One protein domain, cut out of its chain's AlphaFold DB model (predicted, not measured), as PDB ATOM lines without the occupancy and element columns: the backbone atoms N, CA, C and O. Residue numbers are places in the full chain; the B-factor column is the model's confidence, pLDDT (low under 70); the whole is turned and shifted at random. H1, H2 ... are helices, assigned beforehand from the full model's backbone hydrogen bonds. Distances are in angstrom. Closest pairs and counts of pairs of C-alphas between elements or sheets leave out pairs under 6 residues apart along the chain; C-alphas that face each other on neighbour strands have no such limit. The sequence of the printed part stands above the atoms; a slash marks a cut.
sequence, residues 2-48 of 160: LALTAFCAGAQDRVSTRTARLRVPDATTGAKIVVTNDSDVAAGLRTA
ATOM      1  N   LEU A   2     469.248   4.659 724.418       32.03
ATOM      2  CA  LEU A   2     469.378   5.452 723.171       32.03
ATOM      3  C   LEU A   2     470.653   6.316 723.038       32.03
ATOM      4  O   LEU A   2     471.042   6.660 721.926       32.03
ATOM      5  N   ALA A   3     471.305   6.696 724.142       31.25
ATOM      6  CA  ALA A   3     472.447   7.619 724.089       31.25
ATOM      7  C   ALA A   3     473.724   6.971 723.512       31.25
ATOM      8  O   ALA A   3     474.473   7.619 722.785       31.25
ATOM      9  N   LEU A   4     473.934   5.672 723.769       31.30
ATOM     10  CA  LEU A   4     475.120   4.939 723.314       31.30
ATOM     11  C   LEU A   4     475.141   4.767 721.786       31.30
ATOM     12  O   LEU A   4     476.187   4.871 721.155       31.30
ATOM     13  N   THR A   5     473.972   4.565 721.174       34.44
ATOM     14  CA  THR A   5     473.843   4.396 719.720       34.44
ATOM     15  C   THR A   5     474.135   5.683 718.947       34.44
ATOM     16  O   THR A   5     474.723   5.617 717.871       34.44
ATOM     17  N   ALA A   6     473.781   6.852 719.492       36.34
ATOM     18  CA  ALA A   6     473.953   8.133 718.804       36.34
ATOM     19  C   ALA A   6     475.425   8.580 718.728       36.34
ATOM     20  O   ALA A   6     475.865   9.085 717.696       36.34
ATOM     21  N   PHE A   7     476.215   8.345 719.782       37.50
ATOM     22  CA  PHE A   7     477.640   8.692 719.781       37.50
ATOM     23  C   PHE A   7     478.473   7.725 718.925       37.50
ATOM     24  O   PHE A   7     479.345   8.160 718.173       37.50
ATOM     25  N   CYS A   8     478.157   6.423 718.958       48.69
ATOM     26  CA  CYS A   8     478.770   5.453 718.048       48.69
ATOM     27  C   CYS A   8     478.482   5.789 716.579       48.69
ATOM     28  O   CYS A   8     479.395   5.697 715.762       48.69
ATOM     29  N   ALA A   9     477.266   6.247 716.259       45.75
ATOM     30  CA  ALA A   9     476.914   6.686 714.910       45.75
ATOM     31  C   ALA A   9     477.755   7.893 714.459       45.75
ATOM     32  O   ALA A   9     478.321   7.867 713.369       45.75
ATOM     33  N   GLY A  10     477.924   8.910 715.315       54.75
ATOM     34  CA  GLY A  10     478.772  10.070 715.013       54.75
ATOM     35  C   GLY A  10     480.258   9.718 714.859       54.75
ATOM     36  O   GLY A  10     480.924  10.197 713.943       54.75
ATOM     37  N   ALA A  11     480.791   8.841 715.712       57.12
ATOM     38  CA  ALA A  11     482.176   8.378 715.609       57.12
ATOM     39  C   ALA A  11     482.413   7.534 714.342       57.12
ATOM     40  O   ALA A  11     483.422   7.717 713.657       57.12
ATOM     41  N   GLN A  12     481.475   6.650 713.990       62.91
ATOM     42  CA  GLN A  12     481.540   5.847 712.764       62.91
ATOM     43  C   GLN A  12     481.489   6.717 711.506       62.91
ATOM     44  O   GLN A  12     482.243   6.460 710.568       62.91
ATOM     45  N   ASP A  13     480.671   7.768 711.509       67.56
ATOM     46  CA  ASP A  13     480.546   8.696 710.382       67.56
ATOM     47  C   ASP A  13     481.793   9.589 710.204       67.56
ATOM     48  O   ASP A  13     482.264   9.844 709.090       67.56
ATOM     49  N   ARG A  14     482.436   9.989 711.311       73.75
ATOM     50  CA  ARG A  14     483.734  10.690 711.278       73.75
ATOM     51  C   ARG A  14     484.832   9.807 710.680       73.75
ATOM     52  O   ARG A  14     485.618  10.270 709.848       73.75
ATOM     53  N   VAL A  15     484.888   8.539 711.090       75.56
ATOM     54  CA  VAL A  15     485.875   7.576 710.585       75.56
ATOM     55  C   VAL A  15     485.627   7.279 709.107       75.56
ATOM     56  O   VAL A  15     486.575   7.334 708.325       75.56
ATOM     57  N   SER A  16     484.383   7.030 708.688       75.62
ATOM     58  CA  SER A  16     484.043   6.757 707.283       75.62
ATOM     59  C   SER A  16     484.418   7.934 706.375       75.62
ATOM     60  O   SER A  16     485.114   7.739 705.377       75.62
ATOM     61  N   THR A  17     484.073   9.160 706.775       81.00
ATOM     62  CA  THR A  17     484.372  10.388 706.027       81.00
ATOM     63  C   THR A  17     485.875  10.623 705.908       81.00
ATOM     64  O   THR A  17     486.383  10.910 704.820       81.00
ATOM     65  N   ARG A  18     486.626  10.467 707.007       77.31
ATOM     66  CA  ARG A  18     488.090  10.607 706.987       77.31
ATOM     67  C   ARG A  18     488.735   9.544 706.104       77.31
ATOM     68  O   ARG A  18     489.606   9.863 705.302       77.31
ATOM     69  N   THR A  19     488.272   8.303 706.198       82.25
ATOM     70  CA  THR A  19     488.777   7.190 705.386       82.25
ATOM     71  C   THR A  19     488.499   7.402 703.898       82.25
ATOM     72  O   THR A  19     489.360   7.128 703.065       82.25
ATOM     73  N   ALA A  20     487.326   7.940 703.553       82.31
ATOM     74  CA  ALA A  20     486.972   8.283 702.180       82.31
ATOM     75  C   ALA A  20     487.898   9.364 701.601       82.31
ATOM     76  O   ALA A  20     488.356   9.222 700.470       82.31
ATOM     77  N   ARG A  21     488.247  10.395 702.388       81.75
ATOM     78  CA  ARG A  21     489.204  11.435 701.965       81.75
ATOM     79  C   ARG A  21     490.596  10.871 701.689       81.75
ATOM     80  O   ARG A  21     491.188  11.201 700.672       81.75
ATOM     81  N   LEU A  22     491.096   9.993 702.557       80.81
ATOM     82  CA  LEU A  22     492.435   9.400 702.421       80.81
ATOM     83  C   LEU A  22     492.570   8.446 701.215       80.81
ATOM     84  O   LEU A  22     493.682   8.139 700.787       80.81
ATOM     85  N   ARG A  23     491.445   7.978 700.657       80.75
ATOM     86  CA  ARG A  23     491.414   7.141 699.449       80.75
ATOM     87  C   ARG A  23     491.534   7.937 698.149       80.75
ATOM     88  O   ARG A  23     491.776   7.320 697.111       80.75
ATOM     89  N   VAL A  24     491.359   9.260 698.188       84.69
ATOM     90  CA  VAL A  24     491.569  10.123 697.019       84.69
ATOM     91  C   VAL A  24     493.074  10.174 696.732       84.69
ATOM     92  O   VAL A  24     493.834  10.521 697.635       84.69
ATOM     93  N   PRO A  25     493.526   9.788 695.525       83.31
ATOM     94  CA  PRO A  25     494.941   9.816 695.189       83.31
ATOM     95  C   PRO A  25     495.460  11.254 695.131       83.31
ATOM     96  O   PRO A  25     494.791  12.147 694.611       83.31
ATOM     97  N   ASP A  26     496.664  11.456 695.656       83.06
ATOM     98  CA  ASP A  26     497.357  12.737 695.604       83.06
ATOM     99  C   ASP A  26     497.640  13.147 694.152       83.06
ATOM    100  O   ASP A  26     498.114  12.342 693.347       83.06
ATOM    101  N   ALA A  27     497.363  14.405 693.812       81.88
ATOM    102  CA  ALA A  27     497.466  14.898 692.439       81.88
ATOM    103  C   ALA A  27     498.918  14.988 691.931       81.88
ATOM    104  O   ALA A  27     499.142  14.969 690.723       81.88
ATOM    105  N   THR A  28     499.892  15.077 692.840       84.44
ATOM    106  CA  THR A  28     501.309  15.276 692.505       84.44
ATOM    107  C   THR A  28     502.053  13.948 692.407       84.44
ATOM    108  O   THR A  28     502.885  13.753 691.526       84.44
ATOM    109  N   THR A  29     501.757  13.020 693.316       84.38
ATOM    110  CA  THR A  29     502.489  11.754 693.478       84.38
ATOM    111  C   THR A  29     501.676  10.517 693.100       84.38
ATOM    112  O   THR A  29     502.247   9.442 692.924       84.38
ATOM    113  N   GLY A  30     500.349  10.630 692.984       84.69
ATOM    114  CA  GLY A  30     499.443   9.505 692.725       84.69
ATOM    115  C   GLY A  30     499.266   8.546 693.910       84.69
ATOM    116  O   GLY A  30     498.585   7.526 693.780       84.69
ATOM    117  N   ALA A  31     499.868   8.844 695.066       84.12
ATOM    118  CA  ALA A  31     499.786   8.010 696.258       84.12
ATOM    119  C   ALA A  31     498.370   8.035 696.855       84.12
ATOM    120  O   ALA A  31     497.726   9.079 696.911       84.12
ATOM    121  N   LYS A  32     497.889   6.883 697.338       84.56
ATOM    122  CA  LYS A  32     496.596   6.752 698.027       84.56
ATOM    123  C   LYS A  32     496.722   5.859 699.252       84.56
ATOM    124  O   LYS A  32     497.500   4.904 699.244       84.56
ATOM    125  N   ILE A  33     495.907   6.116 700.270       83.75
ATOM    126  CA  ILE A  33     495.857   5.286 701.474       83.75
ATOM    127  C   ILE A  33     494.673   4.328 701.361       83.75
ATOM    128  O   ILE A  33     493.520   4.733 701.197       83.75
ATOM    129  N   VAL A  34     494.959   3.032 701.468       82.50
ATOM    130  CA  VAL A  34     493.940   1.983 701.518       82.50
ATOM    131  C   VAL A  34     493.805   1.522 702.960       82.50
ATOM    132  O   VAL A  34     494.701   0.893 703.509       82.50
ATOM    133  N   VAL A  35     492.668   1.845 703.572       81.19
ATOM    134  CA  VAL A  35     492.287   1.295 704.874       81.19
ATOM    135  C   VAL A  35     491.485   0.023 704.637       81.19
ATOM    136  O   VAL A  35     490.419   0.073 704.006       81.19
ATOM    137  N   THR A  36     492.007  -1.089 705.145       80.44
ATOM    138  CA  THR A  36     491.372  -2.406 705.132       80.44
ATOM    139  C   THR A  36     491.101  -2.809 706.572       80.44
ATOM    140  O   THR A  36     492.020  -2.835 707.386       80.44
ATOM    141  N   ASN A  37     489.842  -3.110 706.883       75.50
ATOM    142  CA  ASN A  37     489.482  -3.737 708.147       75.50
ATOM    143  C   ASN A  37     489.368  -5.236 707.907       75.50
ATOM    144  O   ASN A  37     488.701  -5.655 706.960       75.50
ATOM    145  N   ASP A  38     490.000  -6.021 708.764       83.31
ATOM    146  CA  ASP A  38     489.885  -7.469 708.729       83.31
ATOM    147  C   ASP A  38     488.485  -7.886 709.224       83.31
ATOM    148  O   ASP A  38     488.033  -7.475 710.302       83.31
ATOM    149  N   SER A  39     487.756  -8.642 708.397       78.75
ATOM    150  CA  SER A  39     486.389  -9.076 708.700       78.75
ATOM    151  C   SER A  39     486.326 -10.008 709.901       78.75
ATOM    152  O   SER A  39     485.352  -9.944 710.655       78.75
ATOM    153  N   ASP A  40     487.362 -10.820 710.102       81.44
ATOM    154  CA  ASP A  40     487.433 -11.811 711.169       81.44
ATOM    155  C   ASP A  40     487.726 -11.113 712.496       81.44
ATOM    156  O   ASP A  40     487.084 -11.403 713.506       81.44
ATOM    157  N   VAL A  41     488.583 -10.086 712.480       79.44
ATOM    158  CA  VAL A  41     488.791  -9.200 713.638       79.44
ATOM    159  C   VAL A  41     487.503  -8.453 713.995       79.44
ATOM    160  O   VAL A  41     487.126  -8.375 715.166       79.44
ATOM    161  N   ALA A  42     486.776  -7.934 712.999       77.44
ATOM    162  CA  ALA A  42     485.509  -7.244 713.234       77.44
ATOM    163  C   ALA A  42     484.413  -8.187 713.759       77.44
ATOM    164  O   ALA A  42     483.596  -7.780 714.585       77.44
ATOM    165  N   ALA A  43     484.364  -9.434 713.284       80.06
ATOM    166  CA  ALA A  43     483.463 -10.457 713.806       80.06
ATOM    167  C   ALA A  43     483.836 -10.830 715.247       80.06
ATOM    168  O   ALA A  43     482.973 -10.785 716.123       80.06
ATOM    169  N   GLY A  44     485.124 -11.065 715.506       81.81
ATOM    170  CA  GLY A  44     485.655 -11.360 716.831       81.81
ATOM    171  C   GLY A  44     485.333 -10.272 717.854       81.81
ATOM    172  O   GLY A  44     484.884 -10.582 718.951       81.81
ATOM    173  N   LEU A  45     485.452  -8.989 717.494       79.50
ATOM    174  CA  LEU A  45     485.147  -7.868 718.393       79.50
ATOM    175  C   LEU A  45     483.649  -7.739 718.738       79.50
ATOM    176  O   LEU A  45     483.297  -7.146 719.761       79.50
ATOM    177  N   ARG A  46     482.756  -8.259 717.885       78.00
ATOM    178  CA  ARG A  46     481.305  -8.286 718.148       78.00
ATOM    179  C   ARG A  46     480.920  -9.410 719.105       78.00
ATOM    180  O   ARG A  46     479.952  -9.254 719.841       78.00
ATOM    181  N   THR A  47     481.649 -10.522 719.071       81.25
ATOM    182  CA  THR A  47     481.392 -11.704 719.906       81.25
ATOM    183  C   THR A  47     482.232 -11.736 721.175       81.25
ATOM    184  O   THR A  47     481.908 -12.480 722.097       81.25
ATOM    185  N   ALA A  48     483.321 -10.965 721.227       77.38
ATOM    186  CA  ALA A  48     484.190 -10.895 722.387       77.38
ATOM    187  C   ALA A  48     483.399 -10.386 723.601       77.38
ATOM    188  O   ALA A  48     482.722  -9.354 723.500       77.38
TER     189      ALA A  48
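This is residues 2 to 48 of the 160 residues of an uncharacterized protein of Rikenella microfusus (UniProt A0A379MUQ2). An open, flat U: from its first residue the printed part runs along the long helix H1, turns round in a loop, and folds back to the short helix H2, which does not reach H1. The 47 printed residues hold two named helices, H1 then H2, and no named strand; the class is all helix. The whole is only just extended, close to loose, with a radius of gyration of the C-alphas of 14.6 A and spans of 44 by 25 by 7 A.

H1, residues 2 to 22, and H2, residues 39 to 47, are apart, with no C-alpha of the one within 8 A of the other. Residues 2 to 18, which belong to H1, stand free, and so do residues 37 to 48, of which 39 to 47 belong to H2. In H2 every O i to N i+4 pair is within hydrogen-bond range; in H1 15 of 17 are.

H1 begins at C-alpha 2 (469.378, 5.452, 723.171) and is 31.3 A long. H2 is 12.5 A long and ends at C-alpha 47 (481.392, -11.704, 719.906).

The C-alphas of Leu 2 and Thr 28, the two farthest apart, are 45.3 A apart. The printed part has no cut, and H1 to H2 is a long link of 16 residues. Residues 2 to 13 have pLDDT under 70.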